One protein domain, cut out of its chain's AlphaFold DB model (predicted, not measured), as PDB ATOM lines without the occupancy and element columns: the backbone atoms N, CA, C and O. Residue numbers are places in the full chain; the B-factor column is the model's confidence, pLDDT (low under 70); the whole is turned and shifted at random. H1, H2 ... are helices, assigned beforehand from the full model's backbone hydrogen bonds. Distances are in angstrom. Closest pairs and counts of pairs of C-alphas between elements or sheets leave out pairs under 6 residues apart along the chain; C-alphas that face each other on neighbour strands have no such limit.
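Overview. This is residues 264 to 341 of the 345 residues of an uncharacterized protein of Chlamydomonas eustigma (UniProt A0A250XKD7). The long helix H1 and the shorter H4 run the same way, nearly parallel and offset along their length, and H6 crosses H4 almost at a right angle. Short H3 packs on H1, short H2 packs on the first part of H6, and H5 is off at the end of the long axis away from Gln 264, touching no helix. The printed part has 78 residues with six named helices, H1 to H6 in chain order, and no named strand; its class is all helix. It is compact, with a radius of gyration of the C-alphas of 11.7 A and spans of 37 by 25 by 18 A.

Along the chain. H1, residues 264 to 281, is 25.3 A long and begins with C-alpha 264 at (-38.261, -47.640, -25.312). H2 is residues 287 to 293 and H3 residues 295 to 299. H4, residues 303 to 313, measures 15.4 A. H5 is residues 318 to 323. H6, residues 326 to 339, measures 19.9 A and ends with C-alpha 339 at (-32.011, -22.804, -11.104).

Arrangement. H1 touches H4 with residues 274 to 281 alone, at a shallow tilt of 15 degrees; the closest C-alphas are those of Gly 281 and Ile 307, 5.9 A. H1 touches H3, closest at C-alphas Gly 274 and Leu 298, 4.5 A. H4 and H6 touch, about perpendicular at 77 degrees, with C-alphas Gly 306 and Ser 337 closest at 3.9 A. H2 touches H6 at C-alphas Val 290 and Pro 326, 4.6 A. H1 and H6 are apart. Every O i to N i+4 pair is within hydrogen-bond range in H1, H2, H4, H5 and H6; H3 has 0 of 1, and 2 of 2 O i to N i+3 pairs.

Size, cuts and confidence. The C-alphas farthest apart, those of Gln 264 and Asp 315, are 37.7 A apart. The printed part has no cut, and its links between helices are tight. Mean pLDDT of the printed part is 91.7, with residues 340 to 341 under 70.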
ATOM      1  N   GLN A 264     -37.301 -47.213 -26.334       95.12
ATOM      2  CA  GLN A 264     -38.261 -47.640 -25.312       95.12
ATOM      3  C   GLN A 264     -37.568 -47.934 -23.973       95.12
ATOM      4  O   GLN A 264     -38.038 -47.496 -22.929       95.12
ATOM      5  N   LEU A 265     -36.427 -48.624 -24.014       96.38
ATOM      6  CA  LEU A 265     -35.685 -49.032 -22.826       96.38
ATOM      7  C   LEU A 265     -35.154 -47.823 -22.041       96.38
ATOM      8  O   LEU A 265     -35.275 -47.796 -20.818       96.38
ATOM      9  N   ASP A 266     -34.646 -46.798 -22.730       96.88
ATOM     10  CA  ASP A 266     -34.159 -45.580 -22.072       96.88
ATOM     11  C   ASP A 266     -35.302 -44.815 -21.394       96.88
ATOM     12  O   ASP A 266     -35.143 -44.300 -20.286       96.88
ATOM     13  N   VAL A 267     -36.470 -44.755 -22.044       96.88
ATOM     14  CA  VAL A 267     -37.664 -44.108 -21.482       96.88
ATOM     15  C   VAL A 267     -38.144 -44.863 -20.248       96.88
ATOM     16  O   VAL A 267     -38.390 -44.242 -19.219       96.88
ATOM     17  N   GLU A 268     -38.242 -46.190 -20.313       96.81
ATOM     18  CA  GLU A 268     -38.658 -47.013 -19.174       96.81
ATOM     19  C   GLU A 268     -37.717 -46.845 -17.974       96.81
ATOM     20  O   GLU A 268     -38.179 -46.643 -16.847       96.81
ATOM     21  N   GLN A 269     -36.399 -46.859 -18.206       96.94
ATOM     22  CA  GLN A 269     -35.403 -46.646 -17.155       96.94
ATOM     23  C   GLN A 269     -35.482 -45.241 -16.556       96.94
ATOM     24  O   GLN A 269     -35.437 -45.098 -15.331       96.94
ATOM     25  N   ALA A 270     -35.628 -44.210 -17.394       96.50
ATOM     26  CA  ALA A 270     -35.773 -42.832 -16.939       96.50
ATOM     27  C   ALA A 270     -37.041 -42.657 -16.094       96.50
ATOM     28  O   ALA A 270     -36.962 -42.148 -14.979       96.50
ATOM     29  N   VAL A 271     -38.184 -43.172 -16.559       97.06
ATOM     30  CA  VAL A 271     -39.459 -43.123 -15.829       97.06
ATOM     31  C   VAL A 271     -39.354 -43.863 -14.494       97.06
ATOM     32  O   VAL A 271     -39.748 -43.321 -13.463       97.06
ATOM     33  N   GLN A 272     -38.779 -45.069 -14.465       96.88
ATOM     34  CA  GLN A 272     -38.579 -45.817 -13.219       96.88
ATOM     35  C   GLN A 272     -37.629 -45.109 -12.249       96.88
ATOM     36  O   GLN A 272     -37.828 -45.167 -11.034       96.88
ATOM     37  N   LYS A 273     -36.564 -44.478 -12.753       96.56
ATOM     38  CA  LYS A 273     -35.635 -43.701 -11.927       96.56
ATOM     39  C   LYS A 273     -36.339 -42.468 -11.353       96.56
ATOM     40  O   LYS A 273     -36.366 -42.321 -10.134       96.56
ATOM     41  N   GLY A 274     -36.972 -41.660 -12.202       96.44
ATOM     42  CA  GLY A 274     -37.691 -40.448 -11.806       96.44
ATOM     43  C   GLY A 274     -38.811 -40.731 -10.807       96.44
ATOM     44  O   GLY A 274     -38.874 -40.094  -9.760       96.44
ATOM     45  N   MET A 275     -39.631 -41.760 -11.049       96.56
ATOM     46  CA  MET A 275     -40.689 -42.159 -10.113       96.56
ATOM     47  C   MET A 275     -40.138 -42.618  -8.762       96.56
ATOM     48  O   MET A 275     -40.721 -42.298  -7.731       96.56
ATOM     49  N   ARG A 276     -39.024 -43.364  -8.731       96.50
ATOM     50  CA  ARG A 276     -38.392 -43.760  -7.460       96.50
ATOM     51  C   ARG A 276     -37.900 -42.544  -6.682       96.50
ATOM     52  O   ARG A 276     -38.186 -42.447  -5.493       96.50
ATOM     53  N   MET A 277     -37.227 -41.616  -7.361       96.12
ATOM     54  CA  MET A 277     -36.729 -40.382  -6.750       96.12
ATOM     55  C   MET A 277     -37.881 -39.541  -6.195       96.12
ATOM     56  O   MET A 277     -37.849 -39.198  -5.017       96.12
ATOM     57  N   LEU A 278     -38.937 -39.298  -6.981       95.44
ATOM     58  CA  LEU A 278     -40.116 -38.546  -6.535       95.44
ATOM     59  C   LEU A 278     -40.819 -39.216  -5.352       95.44
ATOM     60  O   LEU A 278     -41.114 -38.541  -4.374       95.44
ATOM     61  N   ASN A 279     -41.041 -40.532  -5.395       95.19
ATOM     62  CA  ASN A 279     -41.697 -41.248  -4.296       95.19
ATOM     63  C   ASN A 279     -40.874 -41.221  -3.001       95.19
ATOM     64  O   ASN A 279     -41.441 -41.083  -1.923       95.19
ATOM     65  N   SER A 280     -39.544 -41.331  -3.089       94.19
ATOM     66  CA  SER A 280     -38.673 -41.202  -1.910       94.19
ATOM     67  C   SER A 280     -38.560 -39.755  -1.417       94.19
ATOM     68  O   SER A 280     -38.462 -39.492  -0.220       94.19
ATOM     69  N   GLY A 281     -38.595 -38.810  -2.354       92.25
ATOM     70  CA  GLY A 281     -38.354 -37.395  -2.135       92.25
ATOM     71  C   GLY A 281     -39.567 -36.621  -1.644       92.25
ATOM     72  O   GLY A 281     -39.413 -35.667  -0.888       92.25
ATOM     73  N   LEU A 282     -40.765 -37.057  -2.011       92.81
ATOM     74  CA  LEU A 282     -42.033 -36.392  -1.723       92.81
ATOM     75  C   LEU A 282     -42.975 -37.347  -0.985       92.81
ATOM     76  O   LEU A 282     -44.131 -37.527  -1.370       92.81
ATOM     77  N   ALA A 283     -42.461 -37.993   0.061       91.12
ATOM     78  CA  ALA A 283     -43.259 -38.859   0.919       91.12
ATOM     79  C   ALA A 283     -44.475 -38.083   1.462       91.12
ATOM     80  O   ALA A 283     -44.332 -37.003   2.027       91.12
ATOM     81  N   GLY A 284     -45.675 -38.615   1.225       89.31
ATOM     82  CA  GLY A 284     -46.944 -37.992   1.615       89.31
ATOM     83  C   GLY A 284     -47.652 -37.193   0.515       89.31
ATOM     84  O   GLY A 284     -48.865 -37.022   0.605       89.31
ATOM     85  N   ALA A 285     -46.961 -36.765  -0.549       94.25
ATOM     86  CA  ALA A 285     -47.600 -36.106  -1.693       94.25
ATOM     87  C   ALA A 285     -48.191 -37.122  -2.689       94.25
ATOM     88  O   ALA A 285     -47.666 -38.223  -2.871       94.25
ATOM     89  N   ASP A 286     -49.241 -36.727  -3.416       94.94
ATOM     90  CA  ASP A 286     -49.738 -37.501  -4.560       94.94
ATOM     91  C   ASP A 286     -48.818 -37.309  -5.778       94.94
ATOM     92  O   ASP A 286     -49.047 -36.479  -6.663       94.94
ATOM     93  N   VAL A 287     -47.745 -38.100  -5.814       95.94
ATOM     94  CA  VAL A 287     -46.724 -38.067  -6.870       95.94
ATOM     95  C   VAL A 287     -47.324 -38.291  -8.259       95.94
ATOM     96  O   VAL A 287     -46.859 -37.698  -9.233       95.94
ATOM     97  N   TYR A 288     -48.379 -39.102  -8.382       96.12
ATOM     98  CA  TYR A 288     -49.005 -39.352  -9.679       96.12
ATOM     99  C   TYR A 288     -49.664 -38.086 -10.222       96.12
ATOM    100  O   TYR A 288     -49.504 -37.776 -11.402       96.12
ATOM    101  N   GLN A 289     -50.342 -37.309  -9.372       95.88
ATOM    102  CA  GLN A 289     -50.916 -36.023  -9.780       95.88
ATOM    103  C   GLN A 289     -49.837 -35.005 -10.144       95.88
ATOM    104  O   GLN A 289     -49.994 -34.293 -11.131       95.88
ATOM    105  N   VAL A 290     -48.725 -34.967  -9.408       96.38
ATOM    106  CA  VAL A 290     -47.575 -34.098  -9.720       96.38
ATOM    107  C   VAL A 290     -47.038 -34.405 -11.126       96.38
ATOM    108  O   VAL A 290     -46.911 -33.506 -11.955       96.38
ATOM    109  N   VAL A 291     -46.824 -35.686 -11.440       97.00
ATOM    110  CA  VAL A 291     -46.351 -36.143 -12.761       97.00
ATOM    111  C   VAL A 291     -47.379 -35.892 -13.867       97.00
ATOM    112  O   VAL A 291     -47.014 -35.561 -14.990       97.00
ATOM    113  N   MET A 292     -48.673 -36.017 -13.569       96.06
ATOM    114  CA  MET A 292     -49.758 -35.700 -14.508       96.06
ATOM    115  C   MET A 292     -49.839 -34.210 -14.866       96.06
ATOM    116  O   MET A 292     -50.395 -33.857 -15.913       96.06
ATOM    117  N   ARG A 293     -49.335 -33.333 -13.989       96.38
ATOM    118  CA  ARG A 293     -49.265 -31.884 -14.222       96.38
ATOM    119  C   ARG A 293     -48.005 -31.484 -14.976       96.38
ATOM    120  O   ARG A 293     -48.106 -30.630 -15.851       96.38
ATOM    121  N   ASP A 294     -46.869 -32.095 -14.653       96.50
ATOM    122  CA  ASP A 294     -45.603 -31.860 -15.347       96.50
ATOM    123  C   ASP A 294     -44.861 -33.187 -15.626       96.50
ATOM    124  O   ASP A 294     -44.051 -33.635 -14.805       96.50
ATOM    125  N   PRO A 295     -45.118 -33.839 -16.780       96.44
ATOM    126  CA  PRO A 295     -44.439 -35.079 -17.162       96.44
ATOM    127  C   PRO A 295     -42.930 -34.903 -17.345       96.44
ATOM    128  O   PRO A 295     -42.176 -35.868 -17.182       96.44
ATOM    129  N   GLY A 296     -42.481 -33.681 -17.647       95.75
ATOM    130  CA  GLY A 296     -41.076 -33.349 -17.843       95.75
ATOM    131  C   GLY A 296     -40.219 -33.609 -16.605       95.75
ATOM    132  O   GLY A 296     -39.037 -33.930 -16.744       95.75
ATOM    133  N   LEU A 297     -40.816 -33.575 -15.406       95.62
ATOM    134  CA  LEU A 297     -40.138 -33.866 -14.139       95.62
ATOM    135  C   LEU A 297     -39.432 -35.225 -14.130       95.62
ATOM    136  O   LEU A 297     -38.346 -35.345 -13.566       95.62
ATOM    137  N   LEU A 298     -40.012 -36.239 -14.781       96.12
ATOM    138  CA  LEU A 298     -39.448 -37.594 -14.817       96.12
ATOM    139  C   LEU A 298     -38.103 -37.675 -15.547       96.12
ATOM    140  O   LEU A 298     -37.359 -38.636 -15.356       96.12
ATOM    141  N   PHE A 299     -37.801 -36.687 -16.388       95.62
ATOM    142  CA  PHE A 299     -36.631 -36.677 -17.260       95.62
ATOM    143  C   PHE A 299     -35.610 -35.601 -16.875       95.62
ATOM    144  O   PHE A 299     -34.636 -35.402 -17.605       95.62
ATOM    145  N   LEU A 300     -35.805 -34.915 -15.744       94.31
ATOM    146  CA  LEU A 300     -34.862 -33.911 -15.264       94.31
ATOM    147  C   LEU A 300     -33.574 -34.571 -14.740       94.31
ATOM    148  O   LEU A 300     -33.646 -35.487 -13.916       94.31
ATOM    149  N   PRO A 301     -32.384 -34.105 -15.167       90.50
ATOM    150  CA  PRO A 301     -31.113 -34.679 -14.729       90.50
ATOM    151  C   PRO A 301     -30.821 -34.405 -13.245       90.50
ATOM    152  O   PRO A 301     -30.303 -35.282 -12.559       90.50
ATOM    153  N   GLU A 302     -31.202 -33.227 -12.740       92.69
ATOM    154  CA  GLU A 302     -30.932 -32.758 -11.369       92.69
ATOM    155  C   GLU A 302     -32.165 -32.832 -10.450       92.69
ATOM    156  O   GLU A 302     -32.309 -32.056  -9.507       92.69
ATOM    157  N   LEU A 303     -33.067 -33.784 -10.700       94.50
ATOM    158  CA  LEU A 303     -34.295 -33.937  -9.914       94.50
ATOM    159  C   LEU A 303     -34.025 -34.162  -8.414       94.50
ATOM    160  O   LEU A 303     -34.730 -33.628  -7.563       94.50
ATOM    161  N   GLU A 304     -32.983 -34.930  -8.090       94.19
ATOM    162  CA  GLU A 304     -32.545 -35.221  -6.715       94.19
ATOM    163  C   GLU A 304     -32.210 -33.928  -5.960       94.19
ATOM    164  O   GLU A 304     -32.707 -33.694  -4.861       94.19
ATOM    165  N   LYS A 305     -31.440 -33.044  -6.603       93.44
ATOM    166  CA  LYS A 305     -31.050 -31.744  -6.057       93.44
ATOM    167  C   LYS A 305     -32.265 -30.845  -5.852       93.44
ATOM    168  O   LYS A 305     -32.389 -30.256  -4.784       93.44
ATOM    169  N   GLY A 306     -33.180 -30.780  -6.822       92.50
ATOM    170  CA  GLY A 306     -34.399 -29.980  -6.692       92.50
ATOM    171  C   GLY A 306     -35.282 -30.424  -5.523       92.50
ATOM    172  O   GLY A 306     -35.795 -29.586  -4.787       92.50
ATOM    173  N   ILE A 307     -35.410 -31.735  -5.299       93.62
ATOM    174  CA  ILE A 307     -36.140 -32.297  -4.154       93.62
ATOM    175  C   ILE A 307     -35.423 -31.986  -2.832       93.62
ATOM    176  O   ILE A 307     -36.073 -31.596  -1.863       93.62
ATOM    177  N   SER A 308     -34.099 -32.157  -2.766       92.56
ATOM    178  CA  SER A 308     -33.324 -31.845  -1.560       92.56
ATOM    179  C   SER A 308     -33.422 -30.368  -1.190       92.56
ATOM    180  O   SER A 308     -33.673 -30.048  -0.033       92.56
ATOM    181  N   GLN A 309     -33.317 -29.474  -2.172       91.50
ATOM    182  CA  GLN A 309     -33.467 -28.033  -1.965       91.50
ATOM    183  C   GLN A 309     -34.891 -27.654  -1.558       91.50
ATOM    184  O   GLN A 309     -35.071 -26.767  -0.730       91.50
ATOM    185  N   LEU A 310     -35.905 -28.345  -2.091       91.19
ATOM    186  CA  LEU A 310     -37.293 -28.150  -1.668       91.19
ATOM    187  C   LEU A 310     -37.445 -28.426  -0.167       91.19
ATOM    188  O   LEU A 310     -38.083 -27.643   0.527       91.19
ATOM    189  N   ARG A 311     -36.833 -29.514   0.316       88.31
ATOM    190  CA  ARG A 311     -36.832 -29.912   1.733       88.31
ATOM    191  C   ARG A 311     -35.980 -29.012   2.626       88.31
ATOM    192  O   ARG A 311     -36.209 -28.966   3.824       88.31
ATOM    193  N   GLU A 312     -34.972 -28.353   2.069       88.75
ATOM    194  CA  GLU A 312     -34.132 -27.411   2.811       88.75
ATOM    195  C   GLU A 312     -34.824 -26.049   2.969       88.75
ATOM    196  O   GLU A 312     -34.791 -25.450   4.040       88.75
ATOM    197  N   LEU A 313     -35.474 -25.567   1.906       85.25
ATOM    198  CA  LEU A 313     -36.164 -24.275   1.887       85.25
ATOM    199  C   LEU A 313     -37.497 -24.303   2.635       85.25
ATOM    200  O   LEU A 313     -37.892 -23.305   3.240       85.25
ATOM    201  N   TRP A 314     -38.198 -25.431   2.571       78.50
ATOM    202  CA  TRP A 314     -39.436 -25.648   3.295       78.50
ATOM    203  C   TRP A 314     -39.234 -26.805   4.263       78.50
ATOM    204  O   TRP A 314     -38.911 -27.911   3.841       78.50
ATOM    205  N   ASP A 315     -39.466 -26.560   5.551       75.44
ATOM    206  CA  ASP A 315     -39.534 -27.605   6.575       75.44
ATOM    207  C   ASP A 315     -40.823 -28.417   6.352       75.44
ATOM    208  O   ASP A 315     -41.868 -28.164   6.955       75.44
ATOM    209  N   VAL A 316     -40.814 -29.267   5.316       74.50
ATOM    210  CA  VAL A 316     -42.029 -29.923   4.827       74.50
ATOM    211  C   VAL A 316     -42.296 -31.192   5.614       74.50
ATOM    212  O   VAL A 316     -41.726 -32.249   5.341       74.50
ATOM    213  N   ASP A 317     -43.248 -31.097   6.534       84.06
ATOM    214  CA  ASP A 317     -43.911 -32.265   7.094       84.06
ATOM    215  C   ASP A 317     -44.659 -33.033   5.992       84.06
ATOM    216  O   ASP A 317     -45.255 -32.445   5.080       84.06
ATOM    217  N   GLU A 318     -44.724 -34.363   6.109       87.25
ATOM    218  CA  GLU A 318     -45.466 -35.226   5.171       87.25
ATOM    219  C   GLU A 318     -46.940 -34.796   5.035       87.25
ATOM    220  O   GLU A 318     -47.530 -34.862   3.954       87.25
ATOM    221  N   ALA A 319     -47.532 -34.280   6.119       88.44
ATOM    222  CA  ALA A 319     -48.892 -33.751   6.126       88.44
ATOM    223  C   ALA A 319     -49.028 -32.446   5.321       88.44
ATOM    224  O   ALA A 319     -50.055 -32.219   4.680       88.44
ATOM    225  N   ALA A 320     -48.009 -31.585   5.329       86.81
ATOM    226  CA  ALA A 320     -48.004 -30.370   4.521       86.81
ATOM    227  C   ALA A 320     -47.844 -30.709   3.030       86.81
ATOM    228  O   ALA A 320     -48.556 -30.147   2.194       86.81
ATOM    229  N   LEU A 321     -46.995 -31.691   2.699       88.38
ATOM    230  CA  LEU A 321     -46.845 -32.212   1.335       88.38
ATOM    231  C   LEU A 321     -48.151 -32.807   0.795       88.38
ATOM    232  O   LEU A 321     -48.534 -32.507  -0.334       88.38
ATOM    233  N   GLY A 322     -48.867 -33.592   1.604       89.06
ATOM    234  CA  GLY A 322     -50.145 -34.190   1.201       89.06
ATOM    235  C   GLY A 322     -51.274 -33.180   0.968       89.06
ATOM    236  O   GLY A 322     -52.170 -33.439   0.168       89.06
ATOM    237  N   ASN A 323     -51.222 -32.018   1.625       91.56
ATOM    238  CA  ASN A 323     -52.200 -30.936   1.453       91.56
ATOM    239  C   ASN A 323     -51.798 -29.907   0.383       91.56
ATOM    240  O   ASN A 323     -52.573 -28.996   0.083       91.56
ATOM    241  N   SER A 324     -50.590 -30.014  -0.170       91.94
ATOM    242  CA  SER A 324     -50.082 -29.069  -1.161       91.94
ATOM    243  C   SER A 324     -50.708 -29.306  -2.535       91.94
ATOM    244  O   SER A 324     -51.005 -30.436  -2.919       91.94
ATOM    245  N   ASP A 325     -50.880 -28.231  -3.310       95.25
ATOM    246  CA  ASP A 325     -51.344 -28.348  -4.692       95.25
ATOM    247  C   ASP A 325     -50.275 -29.066  -5.543       95.25
ATOM    248  O   ASP A 325     -49.145 -28.568  -5.643       95.25
ATOM    249  N   PRO A 326     -50.600 -30.206  -6.187       95.12
ATOM    250  CA  PRO A 326     -49.648 -30.960  -6.996       95.12
ATOM    251  C   PRO A 326     -49.044 -30.136  -8.137       95.12
ATOM    252  O   PRO A 326     -47.896 -30.367  -8.511       95.12
ATOM    253  N   GLN A 327     -49.778 -29.163  -8.687       94.88
ATOM    254  CA  GLN A 327     -49.256 -28.308  -9.752       94.88
ATOM    255  C   GLN A 327     -48.175 -27.353  -9.235       94.88
ATOM    256  O   GLN A 327     -47.133 -27.181  -9.868       94.88
ATOM    257  N   MET A 328     -48.411 -26.747  -8.076       93.94
ATOM    258  CA  MET A 328     -47.455 -25.848  -7.434       93.94
ATOM    259  C   MET A 328     -46.194 -26.592  -7.015       93.94
ATOM    260  O   MET A 328     -45.084 -26.100  -7.216       93.94
ATOM    261  N   LEU A 329     -46.369 -27.804  -6.494       93.75
ATOM    262  CA  LEU A 329     -45.267 -28.660  -6.094       93.75
ATOM    263  C   LEU A 329     -44.422 -29.092  -7.301       93.75
ATOM    264  O   LEU A 329     -43.195 -29.021  -7.244       93.75
ATOM    265  N   ALA A 330     -45.064 -29.456  -8.417       95.25
ATOM    266  CA  ALA A 330     -44.377 -29.768  -9.668       95.25
ATOM    267  C   ALA A 330     -43.496 -28.601 -10.149       95.25
ATOM    268  O   ALA A 330     -42.312 -28.781 -10.444       95.25
ATOM    269  N   LEU A 331     -44.061 -27.389 -10.171       93.94
ATOM    270  CA  LEU A 331     -43.348 -26.182 -10.584       93.94
ATOM    271  C   LEU A 331     -42.188 -25.841  -9.646       93.94
ATOM    272  O   LEU A 331     -41.114 -25.490 -10.130       93.94
ATOM    273  N   ALA A 332     -42.375 -25.972  -8.332       93.19
ATOM    274  CA  ALA A 332     -41.326 -25.714  -7.351       93.19
ATOM    275  C   ALA A 332     -40.141 -26.674  -7.530       93.19
ATOM    276  O   ALA A 332     -39.002 -26.228  -7.656       93.19
ATOM    277  N   VAL A 333     -40.408 -27.981  -7.636       93.38
ATOM    278  CA  VAL A 333     -39.360 -28.990  -7.868       93.38
ATOM    279  C   VAL A 333     -38.617 -28.710  -9.172       93.38
ATOM    280  O   VAL A 333     -37.385 -28.753  -9.199       93.38
ATOM    281  N   ARG A 334     -39.334 -28.373 -10.249       94.00
ATOM    282  CA  ARG A 334     -38.718 -28.026 -11.534       94.00
ATOM    283  C   ARG A 334     -37.856 -26.772 -11.444       94.00
ATOM    284  O   ARG A 334     -36.729 -26.784 -11.932       94.00
ATOM    285  N   ALA A 335     -38.363 -25.712 -10.819       93.00
ATOM    286  CA  ALA A 335     -37.641 -24.454 -10.667       93.00
ATOM    287  C   ALA A 335     -36.335 -24.656  -9.892       93.00
ATOM    288  O   ALA A 335     -35.288 -24.193 -10.341       93.00
ATOM    289  N   LEU A 336     -36.370 -25.410  -8.791       91.62
ATOM    290  CA  LEU A 336     -35.186 -25.710  -7.981       91.62
ATOM    291  C   LEU A 336     -34.199 -26.631  -8.711       91.62
ATOM    292  O   LEU A 336     -32.991 -26.418  -8.654       91.62
ATOM    293  N   SER A 337     -34.707 -27.598  -9.481       91.12
ATOM    294  CA  SER A 337     -33.862 -28.494 -10.285       91.12
ATOM    295  C   SER A 337     -33.092 -27.757 -11.386       91.12
ATOM    296  O   SER A 337     -32.004 -28.183 -11.751       91.12
ATOM    297  N   VAL A 338     -33.658 -26.684 -11.951       86.88
ATOM    298  CA  VAL A 338     -33.033 -25.923 -13.049       86.88
ATOM    299  C   VAL A 338     -32.166 -24.780 -12.529       86.88
ATOM    300  O   VAL A 338     -31.100 -24.522 -13.079       86.88
ATOM    301  N   SER A 339     -32.622 -24.079 -11.494       75.06
ATOM    302  CA  SER A 339     -32.011 -22.804 -11.104       75.06
ATOM    303  C   SER A 339     -30.767 -22.986 -10.237       75.06
ATOM    304  O   SER A 339     -29.953 -22.071 -10.148       75.06
ATOM    305  N   GLY A 340     -30.597 -24.145  -9.588       59.44
ATOM    306  CA  GLY A 340     -29.690 -24.241  -8.445       59.44
ATOM    307  C   GLY A 340     -30.086 -23.249  -7.340       59.44
ATOM    308  O   GLY A 340     -30.911 -22.358  -7.541       59.44
ATOM    309  N   LEU A 341     -29.522 -23.381  -6.138       51.59
ATOM    310  CA  LEU A 341     -29.633 -22.257  -5.207       51.59
ATOM    311  C   LEU A 341     -28.793 -21.121  -5.807       51.59
ATOM    312  O   LEU A 341     -27.685 -21.415  -6.272       51.59
TER     313      LEU A 341